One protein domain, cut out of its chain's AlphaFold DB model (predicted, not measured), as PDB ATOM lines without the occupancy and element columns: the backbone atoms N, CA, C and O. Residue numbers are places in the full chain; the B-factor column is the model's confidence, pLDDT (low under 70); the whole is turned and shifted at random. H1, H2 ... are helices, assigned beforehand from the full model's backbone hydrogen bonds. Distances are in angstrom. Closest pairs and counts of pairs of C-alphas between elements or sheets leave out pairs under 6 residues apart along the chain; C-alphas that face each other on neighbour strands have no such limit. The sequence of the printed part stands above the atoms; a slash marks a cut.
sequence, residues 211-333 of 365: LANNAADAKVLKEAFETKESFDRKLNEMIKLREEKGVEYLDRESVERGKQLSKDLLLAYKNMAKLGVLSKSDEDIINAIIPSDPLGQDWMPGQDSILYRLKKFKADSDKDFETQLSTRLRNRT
ATOM      1  N   LEU A 211     111.122  19.297  -3.105       86.56
ATOM      2  CA  LEU A 211     110.314  18.138  -3.494       86.56
ATOM      3  C   LEU A 211     108.830  18.508  -3.512       86.56
ATOM      4  O   LEU A 211     108.302  18.990  -2.513       86.56
ATOM      5  N   ALA A 212     108.153  18.247  -4.625       88.44
ATOM      6  CA  ALA A 212     106.708  18.405  -4.728       88.44
ATOM      7  C   ALA A 212     105.953  17.272  -4.009       88.44
ATOM      8  O   ALA A 212     106.494  16.185  -3.773       88.44
ATOM      9  N   ASN A 213     104.677  17.506  -3.700       85.62
ATOM     10  CA  ASN A 213     103.796  16.492  -3.112       85.62
ATOM     11  C   ASN A 213     103.500  15.339  -4.083       85.62
ATOM     12  O   ASN A 213     103.418  14.181  -3.669       85.62
ATOM     13  N   ASN A 214     103.359  15.643  -5.376       86.94
ATOM     14  CA  ASN A 214     103.146  14.668  -6.443       86.94
ATOM     15  C   ASN A 214     103.764  15.147  -7.777       86.94
ATOM     16  O   ASN A 214     104.252  16.271  -7.891       86.94
ATOM     17  N   ALA A 215     103.770  14.282  -8.796       86.25
ATOM     18  CA  ALA A 215     104.394  14.579 -10.090       86.25
ATOM     19  C   ALA A 215     103.666  15.682 -10.887       86.25
ATOM     20  O   ALA A 215     104.303  16.415 -11.643       86.25
ATOM     21  N   ALA A 216     102.346  15.823 -10.713       86.38
ATOM     22  CA  ALA A 216     101.585  16.896 -11.351       86.38
ATOM     23  C   ALA A 216     101.979  18.258 -10.759       86.38
ATOM     24  O   ALA A 216     102.283  19.184 -11.508       86.38
ATOM     25  N   ASP A 217     102.094  18.339  -9.432       86.50
ATOM     26  CA  ASP A 217     102.588  19.525  -8.729       86.50
ATOM     27  C   ASP A 217     104.017  19.868  -9.157       86.50
ATOM     28  O   ASP A 217     104.322  21.034  -9.393       86.50
ATOM     29  N   ALA A 218     104.889  18.867  -9.327       88.19
ATOM     30  CA  ALA A 218     106.261  19.094  -9.780       88.19
ATOM     31  C   ALA A 218     106.327  19.747 -11.167       88.19
ATOM     32  O   ALA A 218     107.149  20.638 -11.394       88.19
ATOM     33  N   LYS A 219     105.454  19.321 -12.089       89.38
ATOM     34  CA  LYS A 219     105.334  19.921 -13.421       89.38
ATOM     35  C   LYS A 219     104.835  21.363 -13.331       89.38
ATOM     36  O   LYS A 219     105.473  22.258 -13.876       89.38
ATOM     37  N   VAL A 220     103.752  21.585 -12.586       88.31
ATOM     38  CA  VAL A 220     103.169  22.919 -12.394       88.31
ATOM     39  C   VAL A 220     104.179  23.879 -11.766       88.31
ATOM     40  O   VAL A 220     104.297  25.009 -12.219       88.31
ATOM     41  N   LEU A 221     104.951  23.442 -10.766       87.50
ATOM     42  CA  LEU A 221     105.961  24.271 -10.101       87.50
ATOM     43  C   LEU A 221     107.138  24.642 -11.017       87.50
ATOM     44  O   LEU A 221     107.675  25.739 -10.885       87.50
ATOM     45  N   LYS A 222     107.534  23.760 -11.946       89.62
ATOM     46  CA  LYS A 222     108.565  24.068 -12.955       89.62
ATOM     47  C   LYS A 222     108.074  25.126 -13.942       89.62
ATOM     48  O   LYS A 222     108.741  26.137 -14.123       89.62
ATOM     49  N   GLU A 223     106.881  24.933 -14.500       88.50
ATOM     50  CA  GLU A 223     106.264  25.896 -15.427       88.50
ATOM     51  C   GLU A 223     105.988  27.245 -14.740       88.50
ATOM     52  O   GLU A 223     106.190  28.317 -15.316       88.50
ATOM     53  N   ALA A 224     105.577  27.205 -13.471       87.31
ATOM     54  CA  ALA A 224     105.356  28.391 -12.659       87.31
ATOM     55  C   ALA A 224     106.651  29.162 -12.381       87.31
ATOM     56  O   ALA A 224     106.627  30.387 -12.434       87.31
ATOM     57  N   PHE A 225     107.770  28.475 -12.122       89.31
ATOM     58  CA  PHE A 225     109.077  29.110 -11.933       89.31
ATOM     59  C   PHE A 225     109.500  29.904 -13.172       89.31
ATOM     60  O   PHE A 225     109.782  31.095 -13.067       89.31
ATOM     61  N   GLU A 226     109.468  29.271 -14.346       88.75
ATOM     62  CA  GLU A 226     109.849  29.910 -15.611       88.75
ATOM     63  C   GLU A 226     108.951  31.114 -15.928       88.75
ATOM     64  O   GLU A 226     109.421  32.183 -16.333       88.75
ATOM     65  N   THR A 227     107.643  30.968 -15.690       86.31
ATOM     66  CA  THR A 227     106.681  32.050 -15.926       86.31
ATOM     67  C   THR A 227     106.884  33.206 -14.940       86.31
ATOM     68  O   THR A 227     106.852  34.365 -15.359       86.31
ATOM     69  N   LYS A 228     107.145  32.914 -13.658       87.94
ATOM     70  CA  LYS A 228     107.385  33.924 -12.615       87.94
ATOM     71  C   LYS A 228     108.676  34.696 -12.855       87.94
ATOM     72  O   LYS A 228     108.675  35.915 -12.738       87.94
ATOM     73  N   GLU A 229     109.747  34.022 -13.265       90.06
ATOM     74  CA  GLU A 229     111.022  34.676 -13.577       90.06
ATOM     75  C   GLU A 229     110.880  35.664 -14.750       90.06
ATOM     76  O   GLU A 229     111.363  36.799 -14.696       90.06
ATOM     77  N   SER A 230     110.168  35.255 -15.805       89.19
ATOM     78  CA  SER A 230     109.851  36.119 -16.948       89.19
ATOM     79  C   SER A 230     108.977  37.306 -16.536       89.19
ATOM     80  O   SER A 230     109.231  38.441 -16.944       89.19
ATOM     81  N   PHE A 231     107.977  37.062 -15.689       88.06
ATOM     82  CA  PHE A 231     107.097  38.094 -15.154       88.06
ATOM     83  C   PHE A 231     107.856  39.131 -14.314       88.06
ATOM     84  O   PHE A 231     107.758  40.324 -14.594       88.06
ATOM     85  N   ASP A 232     108.675  38.693 -13.356       87.81
ATOM     86  CA  ASP A 232     109.457  39.582 -12.490       87.81
ATOM     87  C   ASP A 232     110.435  40.442 -13.277       87.81
ATOM     88  O   ASP A 232     110.608  41.627 -12.992       87.81
ATOM     89  N   ARG A 233     111.057  39.864 -14.307       91.25
ATOM     90  CA  ARG A 233     111.957  40.594 -15.199       91.25
ATOM     91  C   ARG A 233     111.237  41.742 -15.900       91.25
ATOM     92  O   ARG A 233     111.739  42.863 -15.884       91.25
ATOM     93  N   LYS A 234     110.057  41.477 -16.468       88.88
ATOM     94  CA  LYS A 234     109.243  42.480 -17.173       88.88
ATOM     95  C   LYS A 234     108.665  43.530 -16.225       88.88
ATOM     96  O   LYS A 234     108.602  44.701 -16.587       88.88
ATOM     97  N   LEU A 235     108.284  43.134 -15.011       87.00
ATOM     98  CA  LEU A 235     107.757  44.053 -14.003       87.00
ATOM     99  C   LEU A 235     108.855  45.000 -13.518       87.00
ATOM    100  O   LEU A 235     108.644  46.207 -13.453       87.00
ATOM    101  N   ASN A 236     110.057  44.477 -13.264       88.69
ATOM    102  CA  ASN A 236     111.216  45.293 -12.918       88.69
ATOM    103  C   ASN A 236     111.629  46.227 -14.064       88.69
ATOM    104  O   ASN A 236     112.033  47.356 -13.806       88.69
ATOM    105  N   GLU A 237     111.531  45.779 -15.317       89.56
ATOM    106  CA  GLU A 237     111.776  46.632 -16.484       89.56
ATOM    107  C   GLU A 237     110.771  47.791 -16.549       89.56
ATOM    108  O   GLU A 237     111.172  48.936 -16.732       89.56
ATOM    109  N   MET A 238     109.485  47.520 -16.313       84.31
ATOM    110  CA  MET A 238     108.450  48.554 -16.254       84.31
ATOM    111  C   MET A 238     108.676  49.541 -15.100       84.31
ATOM    112  O   MET A 238     108.540  50.746 -15.298       84.31
ATOM    113  N   ILE A 239     109.054  49.044 -13.917       84.19
ATOM    114  CA  ILE A 239     109.399  49.882 -12.758       84.19
ATOM    115  C   ILE A 239     110.574  50.802 -13.102       84.19
ATOM    116  O   ILE A 239     110.473  52.003 -12.877       84.19
ATOM    117  N   LYS A 240     111.650  50.268 -13.695       87.62
ATOM    118  CA  LYS A 240     112.814  51.070 -14.106       87.62
ATOM    119  C   LYS A 240     112.450  52.127 -15.137       87.62
ATOM    120  O   LYS A 240     112.830  53.279 -14.983       87.62
ATOM    121  N   LEU A 241     111.672  51.749 -16.150       85.56
ATOM    122  CA  LEU A 241     111.221  52.676 -17.183       85.56
ATOM    123  C   LEU A 241     110.436  53.846 -16.571       85.56
ATOM    124  O   LEU A 241     110.646  54.995 -16.950       85.56
ATOM    125  N   ARG A 242     109.581  53.564 -15.578       82.06
ATOM    126  CA  ARG A 242     108.833  54.585 -14.837       82.06
ATOM    127  C   ARG A 242     109.722  55.421 -13.913       82.06
ATOM    128  O   ARG A 242     109.523  56.624 -13.835       82.06
ATOM    129  N   GLU A 243     110.707  54.826 -13.243       83.69
ATOM    130  CA  GLU A 243     111.664  55.553 -12.392       83.69
ATOM    131  C   GLU A 243     112.562  56.504 -13.197       83.69
ATOM    132  O   GLU A 243     112.854  57.606 -12.738       83.69
ATOM    133  N   GLU A 244     112.987  56.093 -14.393       84.81
ATOM    134  CA  GLU A 244     113.894  56.865 -15.248       84.81
ATOM    135  C   GLU A 244     113.176  57.963 -16.040       84.81
ATOM    136  O   GLU A 244     113.710  59.062 -16.194       84.81
ATOM    137  N   LYS A 245     111.983  57.664 -16.569       81.31
ATOM    138  CA  LYS A 245     111.250  58.557 -17.483       81.31
ATOM    139  C   LYS A 245     110.083  59.283 -16.814       81.31
ATOM    140  O   LYS A 245     109.636  60.306 -17.320       81.31
ATOM    141  N   GLY A 246     109.592  58.788 -15.677       72.75
ATOM    142  CA  GLY A 246     108.429  59.342 -14.989       72.75
ATOM    143  C   GLY A 246     107.166  59.290 -15.850       72.75
ATOM    144  O   GLY A 246     106.784  58.245 -16.384       72.75
ATOM    145  N   VAL A 247     106.497  60.435 -15.966       70.25
ATOM    146  CA  VAL A 247     105.392  60.622 -16.907       70.25
ATOM    147  C   VAL A 247     105.979  61.095 -18.233       70.25
ATOM    148  O   VAL A 247     106.505  62.204 -18.309       70.25
ATOM    149  N   GLU A 248     105.873  60.273 -19.272       65.69
ATOM    150  CA  GLU A 248     106.527  60.518 -20.556       65.69
ATOM    151  C   GLU A 248     105.518  60.411 -21.704       65.69
ATOM    152  O   GLU A 248     104.783  59.432 -21.818       65.69
ATOM    153  N   TYR A 249     105.484  61.439 -22.553       61.75
ATOM    154  CA  TYR A 249     104.543  61.567 -23.676       61.75
ATOM    155  C   TYR A 249     105.241  61.733 -25.021       61.75
ATOM    156  O   TYR A 249     104.629  61.537 -26.075       61.75
ATOM    157  N   LEU A 250     106.499  62.165 -24.995       64.56
ATOM    158  CA  LEU A 250     107.233  62.609 -26.170       64.56
ATOM    159  C   LEU A 250     108.185  61.516 -26.656       64.56
ATOM    160  O   LEU A 250     108.379  61.370 -27.865       64.56
ATOM    161  N   ASP A 251     108.702  60.697 -25.739       80.38
ATOM    162  CA  ASP A 251     109.471  59.498 -26.064       80.38
ATOM    163  C   ASP A 251     108.541  58.341 -26.477       80.38
ATOM    164  O   ASP A 251     108.129  57.495 -25.676       80.38
ATOM    165  N   ARG A 252     108.194  58.325 -27.769       79.31
ATOM    166  CA  ARG A 252     107.307  57.313 -28.366       79.31
ATOM    167  C   ARG A 252     107.799  55.882 -28.139       79.31
ATOM    168  O   ARG A 252     106.965  54.997 -27.971       79.31
ATOM    169  N   GLU A 253     109.112  55.664 -28.126       84.19
ATOM    170  CA  GLU A 253     109.709  54.337 -27.951       84.19
ATOM    171  C   GLU A 253     109.488  53.824 -26.524       84.19
ATOM    172  O   GLU A 253     108.995  52.711 -26.330       84.19
ATOM    173  N   SER A 254     109.746  54.670 -25.521       80.81
ATOM    174  CA  SER A 254     109.484  54.344 -24.112       80.81
ATOM    175  C   SER A 254     107.995  54.074 -23.854       80.81
ATOM    176  O   SER A 254     107.640  53.096 -23.192       80.81
ATOM    177  N   VAL A 255     107.100  54.881 -24.430       79.75
ATOM    178  CA  VAL A 255     105.643  54.692 -24.305       79.75
ATOM    179  C   VAL A 255     105.179  53.385 -24.951       79.75
ATOM    180  O   VAL A 255     104.392  52.637 -24.362       79.75
ATOM    181  N   GLU A 256     105.661  53.069 -26.153       84.69
ATOM    182  CA  GLU A 256     105.331  51.815 -26.835       84.69
ATOM    183  C   GLU A 256     105.858  50.601 -26.059       84.69
ATOM    184  O   GLU A 256     105.123  49.625 -25.861       84.69
ATOM    185  N   ARG A 257     107.082  50.692 -25.522       86.56
ATOM    186  CA  ARG A 257     107.668  49.648 -24.679       86.56
ATOM    187  C   ARG A 257     106.867  49.427 -23.398       86.56
ATOM    188  O   ARG A 257     106.563  48.280 -23.071       86.56
ATOM    189  N   GLY A 258     106.457  50.496 -22.711       84.31
ATOM    190  CA  GLY A 258     105.597  50.418 -21.526       84.31
ATOM    191  C   GLY A 258     104.265  49.714 -21.813       84.31
ATOM    192  O   GLY A 258     103.851  48.821 -21.070       84.31
ATOM    193  N   LYS A 259     103.631  50.032 -22.951       83.50
ATOM    194  CA  LYS A 259     102.391  49.376 -23.412       83.50
ATOM    195  C   LYS A 259     102.589  47.897 -23.721       83.50
ATOM    196  O   LYS A 259     101.730  47.079 -23.388       83.50
ATOM    197  N   GLN A 260     103.706  47.541 -24.350       86.19
ATOM    198  CA  GLN A 260     104.039  46.147 -24.626       86.19
ATOM    199  C   GLN A 260     104.268  45.362 -23.329       86.19
ATOM    200  O   GLN A 260     103.686  44.292 -23.157       86.19
ATOM    201  N   LEU A 261     105.046  45.916 -22.393       84.88
ATOM    202  CA  LEU A 261     105.304  45.299 -21.091       84.88
ATOM    203  C   LEU A 261     104.008  45.087 -20.298       84.88
ATOM    204  O   LEU A 261     103.828  44.024 -19.714       84.88
ATOM    205  N   SER A 262     103.072  46.039 -20.340       82.88
ATOM    206  CA  SER A 262     101.758  45.921 -19.687       82.88
ATOM    207  C   SER A 262     100.950  44.731 -20.223       82.88
ATOM    208  O   SER A 262     100.477  43.891 -19.451       82.88
ATOM    209  N   LYS A 263     100.873  44.576 -21.553       83.56
ATOM    210  CA  LYS A 263     100.200  43.427 -22.192       83.56
ATOM    211  C   LYS A 263     100.875  42.100 -21.853       83.56
ATOM    212  O   LYS A 263     100.195  41.116 -21.560       83.56
ATOM    213  N   ASP A 264     102.202  42.079 -21.888       85.12
ATOM    214  CA  ASP A 264     102.995  40.893 -21.593       85.12
ATOM    215  C   ASP A 264     102.855  40.449 -20.132       85.12
ATOM    216  O   ASP A 264     102.746  39.251 -19.865       85.12
ATOM    217  N   LEU A 265     102.842  41.401 -19.194       84.38
ATOM    218  CA  LEU A 265     102.624  41.150 -17.770       84.38
ATOM    219  C   LEU A 265     101.226  40.594 -17.518       84.38
ATOM    220  O   LEU A 265     101.092  39.600 -16.808       84.38
ATOM    221  N   LEU A 266     100.201  41.159 -18.162       81.75
ATOM    222  CA  LEU A 266      98.833  40.652 -18.070       81.75
ATOM    223  C   LEU A 266      98.725  39.207 -18.584       81.75
ATOM    224  O   LEU A 266      98.061  38.369 -17.971       81.75
ATOM    225  N   LEU A 267      99.379  38.891 -19.704       84.75
ATOM    226  CA  LEU A 267      99.377  37.537 -20.257       84.75
ATOM    227  C   LEU A 267     100.116  36.547 -19.347       84.75
ATOM    228  O   LEU A 267      99.599  35.463 -19.066       84.75
ATOM    229  N   ALA A 268     101.306  36.919 -18.871       83.31
ATOM    230  CA  ALA A 268     102.091  36.100 -17.955       83.31
ATOM    231  C   ALA A 268     101.340  35.858 -16.638       83.31
ATOM    232  O   ALA A 268     101.295  34.722 -16.162       83.31
ATOM    233  N   TYR A 269     100.660  36.878 -16.114       81.88
ATOM    234  CA  TYR A 269      99.801  36.740 -14.946       81.88
ATOM    235  C   TYR A 269      98.677  35.730 -15.165       81.88
ATOM    236  O   TYR A 269      98.532  34.791 -14.385       81.88
ATOM    237  N   LYS A 270      97.927  35.847 -16.269       81.56
ATOM    238  CA  LYS A 270      96.853  34.897 -16.603       81.56
ATOM    239  C   LYS A 270      97.360  33.461 -16.700       81.56
ATOM    240  O   LYS A 270      96.658  32.533 -16.301       81.56
ATOM    241  N   ASN A 271      98.570  33.260 -17.215       84.00
ATOM    242  CA  ASN A 271      99.185  31.936 -17.264       84.00
ATOM    243  C   ASN A 271      99.530  31.423 -15.857       84.00
ATOM    244  O   ASN A 271      99.195  30.287 -15.533       84.00
ATOM    245  N   MET A 272     100.098  32.259 -14.988       81.44
ATOM    246  CA  MET A 272     100.367  31.908 -13.586       81.44
ATOM    247  C   MET A 272      99.085  31.641 -12.776       81.44
ATOM    248  O   MET A 272      99.029  30.688 -11.997       81.44
ATOM    249  N   ALA A 273      98.020  32.408 -13.010       82.38
ATOM    250  CA  ALA A 273      96.709  32.185 -12.407       82.38
ATOM    251  C   ALA A 273      96.080  30.858 -12.871       82.38
ATOM    252  O   ALA A 273      95.531  30.115 -12.059       82.38
ATOM    253  N   LYS A 274      96.224  30.491 -14.156       84.06
ATOM    254  CA  LYS A 274      95.815  29.167 -14.675       84.06
ATOM    255  C   LYS A 274      96.597  28.020 -14.044       84.06
ATOM    256  O   LYS A 274      96.019  26.974 -13.762       84.06
ATOM    257  N   LEU A 275      97.889  28.227 -13.790       82.62
ATOM    258  CA  LEU A 275      98.729  27.303 -13.022       82.62
ATOM    259  C   LEU A 275      98.363  27.293 -11.524       82.62
ATOM    260  O   LEU A 275      98.915  26.506 -10.755       82.62
ATOM    261  N   GLY A 276      97.445  28.161 -11.087       81.62
ATOM    262  CA  GLY A 276      96.983  28.286  -9.709       81.62
ATOM    263  C   GLY A 276      98.082  28.709  -8.739       81.62
ATOM    264  O   GLY A 276      98.008  28.327  -7.578       81.62
ATOM    265  N   VAL A 277      99.136  29.382  -9.213       80.19
ATOM    266  CA  VAL A 277     100.237  29.877  -8.363       80.19
ATOM    267  C   VAL A 277     100.051  31.330  -7.926       80.19
ATOM    268  O   VAL A 277     100.884  31.842  -7.193       80.19
ATOM    269  N   LEU A 278      98.962  31.980  -8.343       76.38
ATOM    270  CA  LEU A 278      98.548  33.319  -7.911       76.38
ATOM    271  C   LEU A 278      97.045  33.309  -7.592       76.38
ATOM    272  O   LEU A 278      96.316  32.439  -8.088       76.38
ATOM    273  N   SER A 279      96.587  34.223  -6.731       66.19
ATOM    274  CA  SER A 279      95.167  34.336  -6.379       66.19
ATOM    275  C   SER A 279      94.337  34.927  -7.536       66.19
ATOM    276  O   SER A 279      94.855  35.500  -8.487       66.19
ATOM    277  N   LYS A 280      93.023  34.681  -7.540       57.50
ATOM    278  CA  LYS A 280      92.153  34.885  -8.715       57.50
ATOM    279  C   LYS A 280      91.664  36.327  -8.945       57.50
ATOM    280  O   LYS A 280      90.831  36.502  -9.834       57.50
ATOM    281  N   SER A 281      92.104  37.346  -8.203       55.75
ATOM    282  CA  SER A 281      91.608  38.712  -8.447       55.75
ATOM    283  C   SER A 281      92.335  39.378  -9.622       55.75
ATOM    284  O   SER A 281      93.279  40.144  -9.472       55.75
ATOM    285  N   ASP A 282      91.846  39.097 -10.835       52.19
ATOM    286  CA  ASP A 282      92.227  39.801 -12.069       52.19
ATOM    287  C   ASP A 282      91.981  41.329 -11.970       52.19
ATOM    288  O   ASP A 282      92.642  42.102 -12.659       52.19
ATOM    289  N   GLU A 283      91.064  41.777 -11.101       52.78
ATOM    290  CA  GLU A 283      90.718  43.194 -10.901       52.78
ATOM    291  C   GLU A 283      91.842  44.027 -10.273       52.78
ATOM    292  O   GLU A 283      92.094  45.132 -10.745       52.78
ATOM    293  N   ASP A 284      92.579  43.508  -9.289       54.38
ATOM    294  CA  ASP A 284      93.651  44.274  -8.625       54.38
ATOM    295  C   ASP A 284      94.824  44.545  -9.573       54.38
ATOM    296  O   ASP A 284      95.516  45.556  -9.480       54.38
ATOM    297  N   ILE A 285      95.005  43.669 -10.557       53.62
ATOM    298  CA  ILE A 285      96.055  43.749 -11.576       53.62
ATOM    299  C   ILE A 285      95.665  44.642 -12.714       53.62
ATOM    300  O   ILE A 285      96.476  45.435 -13.178       53.62
ATOM    301  N   ILE A 286      94.418  44.523 -13.150       54.59
ATOM    302  CA  ILE A 286      93.842  45.468 -14.088       54.59
ATOM    303  C   ILE A 286      93.940  46.874 -13.479       54.59
ATOM    304  O   ILE A 286      94.395  47.781 -14.161       54.59
ATOM    305  N   ASN A 287      93.678  47.048 -12.184       56.06
ATOM    306  CA  ASN A 287      93.742  48.353 -11.519       56.06
ATOM    307  C   ASN A 287      95.170  48.828 -11.150       56.06
ATOM    308  O   ASN A 287      95.388  50.032 -10.980       56.06
ATOM    309  N   ALA A 288      96.151  47.920 -11.030       56.28
ATOM    310  CA  ALA A 288      97.557  48.252 -10.751       56.28
ATOM    311  C   ALA A 288      98.425  48.424 -12.014       56.28
ATOM    312  O   ALA A 288      99.390  49.187 -11.982       56.28
ATOM    313  N   ILE A 289      98.103  47.727 -13.112       55.47
ATOM    314  CA  ILE A 289      98.859  47.715 -14.382       55.47
ATOM    315  C   ILE A 289      98.213  48.621 -15.453       55.47
ATOM    316  O   ILE A 289      98.851  48.912 -16.468       55.47
ATOM    317  N   ILE A 290      96.969  49.085 -15.254       55.16
ATOM    318  CA  ILE A 290      96.222  49.898 -16.230       55.16
ATOM    319  C   ILE A 290      95.797  51.222 -15.557       55.16
ATOM    320  O   ILE A 290      95.043  51.210 -14.590       55.16
ATOM    321  N   PRO A 291      96.294  52.375 -16.031       54.97
ATOM    322  CA  PRO A 291      95.860  52.913 -17.310       54.97
ATOM    323  C   PRO A 291      96.587  52.236 -18.462       54.97
ATOM    324  O   PRO A 291      97.732  51.818 -18.342       54.97
ATOM    325  N   SER A 292      95.923  52.129 -19.610       57.59
ATOM    326  CA  SER A 292      96.435  51.501 -20.840       57.59
ATOM    327  C   SER A 292      97.760  52.103 -21.343       57.59
ATOM    328  O   SER A 292      98.322  51.621 -22.326       57.59
ATOM    329  N   ASP A 293      98.253  53.128 -20.649       59.06
ATOM    330  CA  ASP A 293      99.575  53.715 -20.697       59.06
ATOM    331  C   ASP A 293     100.168  53.824 -19.266       59.06
ATOM    332  O   ASP A 293      99.802  54.745 -18.532       59.06
ATOM    333  N   PRO A 294     101.077  52.924 -18.839       58.16
ATOM    334  CA  PRO A 294     101.708  52.995 -17.514       58.16
ATOM    335  C   PRO A 294     102.658  54.197 -17.365       58.16
ATOM    336  O   PRO A 294     103.135  54.464 -16.263       58.16
ATOM    337  N   LEU A 295     102.933  54.925 -18.457       64.56
ATOM    338  CA  LEU A 295     103.657  56.195 -18.445       64.56
ATOM    339  C   LEU A 295     102.719  57.420 -18.495       64.56
ATOM    340  O   LEU A 295     103.201  58.546 -18.413       64.56
ATOM    341  N   GLY A 296     101.395  57.227 -18.567       61.94
ATOM    342  CA  GLY A 296     100.404  58.309 -18.596       61.94
ATOM    343  C   GLY A 296     100.259  59.080 -17.271       61.94
ATOM    344  O   GLY A 296     100.737  58.646 -16.218       61.94
ATOM    345  N   GLN A 297      99.602  60.248 -17.324       56.09
ATOM    346  CA  GLN A 297      99.263  61.054 -16.142       56.09
ATOM    347  C   GLN A 297      98.193  60.373 -15.301       56.09
ATOM    348  O   GLN A 297      97.079  60.154 -15.769       56.09
ATOM    349  N   ASP A 298      98.507  60.220 -14.021       56.03
ATOM    350  CA  ASP A 298      97.537  60.226 -12.937       56.03
ATOM    351  C   ASP A 298      97.980  61.377 -12.018       56.03
ATOM    352  O   ASP A 298      99.060  61.335 -11.425       56.03
ATOM    353  N   TRP A 299      97.283  62.517 -12.070       47.22
ATOM    354  CA  TRP A 299      97.776  63.765 -11.476       47.22
ATOM    355  C   TRP A 299      97.421  63.835  -9.988       47.22
ATOM    356  O   TRP A 299      96.331  64.270  -9.624       47.22
ATOM    357  N   MET A 300      98.377  63.472  -9.129       52.50
ATOM    358  CA  MET A 300      98.434  63.912  -7.732       52.50
ATOM    359  C   MET A 300      99.793  64.587  -7.462       52.50
ATOM    360  O   MET A 300     100.841  63.980  -7.695       52.50
ATOM    361  N   PRO A 301      99.828  65.852  -7.002       46.34
ATOM    362  CA  PRO A 301     101.085  66.550  -6.743       46.34
ATOM    363  C   PRO A 301     101.911  65.835  -5.661       46.34
ATOM    364  O   PRO A 301     101.478  65.717  -4.520       46.34
ATOM    365  N   GLY A 302     103.124  65.396  -6.010       54.84
ATOM    366  CA  GLY A 302     104.099  64.841  -5.061       54.84
ATOM    367  C   GLY A 302     104.053  63.323  -4.839       54.84
ATOM    368  O   GLY A 302     104.870  62.823  -4.066       54.84
ATOM    369  N   GLN A 303     103.170  62.579  -5.516       60.34
ATOM    370  CA  GLN A 303     103.113  61.113  -5.434       60.34
ATOM    371  C   GLN A 303     102.960  60.473  -6.821       60.34
ATOM    372  O   GLN A 303     102.038  60.795  -7.562       60.34
ATOM    373  N   ASP A 304     103.849  59.534  -7.166       69.31
ATOM    374  CA  ASP A 304     103.676  58.660  -8.334       69.31
ATOM    375  C   ASP A 304     102.862  57.424  -7.920       69.31
ATOM    376  O   ASP A 304     103.410  56.395  -7.504       69.31
ATOM    377  N   SER A 305     101.534  57.561  -7.981       72.44
ATOM    378  CA  SER A 305     100.570  56.518  -7.606       72.44
ATOM    379  C   SER A 305     100.807  55.213  -8.376       72.44
ATOM    380  O   SER A 305     100.678  54.128  -7.808       72.44
ATOM    381  N   ILE A 306     101.230  55.304  -9.641       73.94
ATOM    382  CA  ILE A 306     101.490  54.157 -10.517       73.94
ATOM    383  C   ILE A 306     102.753  53.417 -10.074       73.94
ATOM    384  O   ILE A 306     102.714  52.200  -9.892       73.94
ATOM    385  N   LEU A 307     103.863  54.121  -9.824       78.06
ATOM    386  CA  LEU A 307     105.091  53.482  -9.331       78.06
ATOM    387  C   LEU A 307     104.870  52.790  -7.979       78.06
ATOM    388  O   LEU A 307     105.367  51.681  -7.757       78.06
ATOM    389  N   TYR A 308     104.105  53.420  -7.082       80.44
ATOM    390  CA  TYR A 308     103.723  52.809  -5.812       80.44
ATOM    391  C   TYR A 308     102.892  51.536  -6.022       80.44
ATOM    392  O   TYR A 308     103.228  50.495  -5.455       80.44
ATOM    393  N   ARG A 309     101.865  51.583  -6.884       76.19
ATOM    394  CA  ARG A 309     101.039  50.415  -7.235       76.19
ATOM    395  C   ARG A 309     101.868  49.284  -7.839       76.19
ATOM    396  O   ARG A 309     101.699  48.149  -7.413       76.19
ATOM    397  N   LEU A 310     102.811  49.574  -8.739       77.56
ATOM    398  CA  LEU A 310     103.705  48.566  -9.327       77.56
ATOM    399  C   LEU A 310     104.594  47.889  -8.273       77.56
ATOM    400  O   LEU A 310     104.754  46.667  -8.288       77.56
ATOM    401  N   LYS A 311     105.148  48.660  -7.326       82.38
ATOM    402  CA  LYS A 311     105.967  48.121  -6.226       82.38
ATOM    403  C   LYS A 311     105.139  47.304  -5.233       82.38
ATOM    404  O   LYS A 311     105.575  46.222  -4.843       82.38
ATOM    405  N   LYS A 312     103.952  47.792  -4.853       81.88
ATOM    406  CA  LYS A 312     103.011  47.075  -3.976       81.88
ATOM    407  C   LYS A 312     102.570  45.763  -4.626       81.88
ATOM    408  O   LYS A 312     102.715  44.704  -4.030       81.88
ATOM    409  N   PHE A 313     102.185  45.825  -5.897       80.56
ATOM    410  CA  PHE A 313     101.795  44.662  -6.678       80.56
ATOM    411  C   PHE A 313     102.905  43.610  -6.782       80.56
ATOM    412  O   PHE A 313     102.638  42.418  -6.644       80.56
ATOM    413  N   LYS A 314     104.164  44.031  -6.968       83.31
ATOM    414  CA  LYS A 314     105.297  43.101  -6.926       83.31
ATOM    415  C   LYS A 314     105.345  42.340  -5.597       83.31
ATOM    416  O   LYS A 314     105.482  41.119  -5.606       83.31
ATOM    417  N   ALA A 315     105.240  43.055  -4.477       82.62
ATOM    418  CA  ALA A 315     105.291  42.453  -3.147       82.62
ATOM    419  C   ALA A 315     104.121  41.482  -2.907       82.62
ATOM    420  O   ALA A 315     104.333  40.381  -2.398       82.62
ATOM    421  N   ASP A 316     102.913  41.856  -3.329       82.00
ATOM    422  CA  ASP A 316     101.723  41.012  -3.205       82.00
ATOM    423  C   ASP A 316     101.831  39.756  -4.086       82.00
ATOM    424  O   ASP A 316     101.573  38.645  -3.624       82.00
ATOM    425  N   SER A 317     102.317  39.899  -5.326       81.94
ATOM    426  CA  SER A 317     102.556  38.772  -6.233       81.94
ATOM    427  C   SER A 317     103.613  37.800  -5.699       81.94
ATOM    428  O   SER A 317     103.431  36.585  -5.809       81.94
ATOM    429  N   ASP A 318     104.700  38.305  -5.105       85.06
ATOM    430  CA  ASP A 318     105.732  37.475  -4.472       85.06
ATOM    431  C   ASP A 318     105.143  36.673  -3.297       85.06
ATOM    432  O   ASP A 318     105.341  35.459  -3.201       85.06
ATOM    433  N   LYS A 319     104.345  37.329  -2.448       85.06
ATOM    434  CA  LYS A 319     103.697  36.712  -1.284       85.06
ATOM    435  C   LYS A 319     102.674  35.639  -1.671       85.06
ATOM    436  O   LYS A 319     102.643  34.563  -1.065       85.06
ATOM    437  N   ASP A 320     101.850  35.910  -2.678       82.62
ATOM    438  CA  ASP A 320     100.875  34.949  -3.197       82.62
ATOM    439  C   ASP A 320     101.571  33.727  -3.796       82.62
ATOM    440  O   ASP A 320     101.195  32.586  -3.499       82.62
ATOM    441  N   PHE A 321     102.631  33.958  -4.573       86.25
ATOM    442  CA  PHE A 321     103.431  32.893  -5.162       86.25
ATOM    443  C   PHE A 321     104.051  31.993  -4.091       86.25
ATOM    444  O   PHE A 321     103.930  30.768  -4.167       86.25
ATOM    445  N   GLU A 322     104.655  32.569  -3.048       86.38
ATOM    446  CA  GLU A 322     105.215  31.804  -1.928       86.38
ATOM    447  C   GLU A 322     104.152  31.002  -1.168       86.38
ATOM    448  O   GLU A 322     104.380  29.838  -0.812       86.38
ATOM    449  N   THR A 323     102.978  31.599  -0.959       85.31
ATOM    450  CA  THR A 323     101.853  30.943  -0.287       85.31
ATOM    451  C   THR A 323     101.391  29.724  -1.083       85.31
ATOM    452  O   THR A 323     101.299  28.627  -0.527       85.31
ATOM    453  N   GLN A 324     101.180  29.860  -2.395       84.38
ATOM    454  CA  GLN A 324     100.752  28.745  -3.250       84.38
ATOM    455  C   GLN A 324     101.843  27.691  -3.457       84.38
ATOM    456  O   GLN A 324     101.562  26.501  -3.591       84.38
ATOM    457  N   LEU A 325     103.106  28.097  -3.438       86.62
ATOM    458  CA  LEU A 325     104.240  27.187  -3.501       86.62
ATOM    459  C   LEU A 325     104.327  26.311  -2.246       86.62
ATOM    460  O   LEU A 325     104.588  25.111  -2.345       86.62
ATOM    461  N   SER A 326     104.030  26.874  -1.071       84.12
ATOM    462  CA  SER A 326     104.033  26.128   0.192       84.12
ATOM    463  C   SER A 326     103.001  24.992   0.236       84.12
ATOM    464  O   SER A 326     103.281  23.948   0.820       84.12
ATOM    465  N   THR A 327     101.851  25.136  -0.437       85.94
ATOM    466  CA  THR A 327     100.798  24.102  -0.461       85.94
ATOM    467  C   THR A 327     101.143  22.915  -1.366       85.94
ATOM    468  O   THR A 327     100.561  21.839  -1.224       85.94
ATOM    469  N   ARG A 328     102.114  23.082  -2.275       84.94
ATOM    470  CA  ARG A 328     102.510  22.082  -3.287       84.94
ATOM    471  C   ARG A 328     103.842  21.393  -3.001       84.94
ATOM    472  O   ARG A 328     104.185  20.419  -3.676       84.94
ATOM    473  N   LEU A 329     104.587  21.872  -2.007       87.69
ATOM    474  CA  LEU A 329     105.860  21.297  -1.586       87.69
ATOM    475  C   LEU A 329     105.697  20.368  -0.384       87.69
ATOM    476  O   LEU A 329     104.942  20.632   0.552       87.69
ATOM    477  N   ARG A 330     106.479  19.291  -0.389       79.62
ATOM    478  CA  ARG A 330     106.502  18.292   0.673       79.62
ATOM    479  C   ARG A 330     107.373  18.797   1.820       79.62
ATOM    480  O   ARG A 330     108.581  18.936   1.654       79.62
ATOM    481  N   ASN A 331     106.755  19.052   2.973       62.44
ATOM    482  CA  ASN A 331     107.394  19.555   4.195       62.44
ATOM    483  C   ASN A 331     108.308  20.775   3.977       62.44
ATOM    484  O   ASN A 331     109.523  20.699   4.149       62.44
ATOM    485  N   ARG A 332     107.715  21.954   3.760       52.00
ATOM    486  CA  ARG A 332     108.310  23.201   4.277       52.00
ATOM    487  C   ARG A 332     108.029  23.298   5.783       52.00
ATOM    488  O   ARG A 332     107.313  24.177   6.249       52.00
ATOM    489  N   THR A 333     108.577  22.385   6.579       42.16
ATOM    490  CA  THR A 333     108.758  22.657   8.010       42.16
ATOM    491  C   THR A 333     109.835  23.733   8.123       42.16
ATOM    492  O   THR A 333     111.012  23.400   8.207       42.16
TER     493      THR A 333
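What this domain is: This is residues 211 to 333 of the 365 residues of an uncharacterized protein of Bdellovibrionaceae bacterium (UniProt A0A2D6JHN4). Three long helices, H1, H2 and H4, run nearly lengthwise in a slender bundle, with H2 and H4 on two sides of H1 and the short helix H3 bridging H2 and H4 across from H1. Seen along the length, the four helices make a ring of four corners, in which each touches two neighbours and runs opposite ways to them. The printed part has 123 residues with four named helices, in the order H1, H2, H3, H4, and no named strand; the class is all helix. It is only just compact, close to loose, with a radius of gyration of the C-alphas of 16.2 A, and its outline is only just a rod, spanning 52 by 26 by 22 A.

How they stand to each other: The longest helix, H1, residues 215 to 245, touches H2, residues 252 to 274, at a shallow tilt of 22 degrees, opposite ways; their closest C-alphas, those of Phe 231 and Leu 265, are 6.0 A apart. The two form a helical hairpin. H1 also touches H4, residues 305 to 328, at a shallow tilt of 12 degrees, opposite ways, with the closest C-alphas, those of Asp 217 and Arg 328, at 6.0 A. H3, residues 282 to 289, forms a helical hairpin with H2, which touches it with residues 262 to 266 alone; the tilt is a shallow 23 degrees, and the closest C-alphas, those of Ser 262 and Ile 289, are 6.3 A apart. H4 touches H3 with residues 306 to 313 alone, at a steep tilt of 40 degrees, opposite ways; the closest C-alphas, those of Ala 288 and Arg 309, are 5.4 A apart, and this pair too is a helical hairpin. H1 and H3 are apart, and so are H2 and H4. The helices' packing is mostly aligned. In H1, H2 and H3 every O i to N i+4 pair is within hydrogen-bond range; in H4, 18 of 20 are.

Where its parts are: H1 has 31 residues and measures 45.1 A from C-alpha 215 at (104.394, 14.579, -10.090) to C-alpha 245 at (111.250, 58.557, -17.483). H2 has 23 residues and measures 33.3 A. H3 has 8 residues. H4 has 24 residues and measures 34.8 A, ending with C-alpha 328 at (102.510, 22.082, -3.287).

The domain as a whole: The two C-alphas farthest apart, those of Leu 250 and Asn 331, are 52.7 A apart. The printed part has no cut. The links H1 to H2 and H2 to H3 are short; the link H3 to H4, residues 290 to 304, is long. The mean pLDDT of the printed part is 77.0, and it is under 70 at residues 248 to 250, 279 to 304 and 331 to 333.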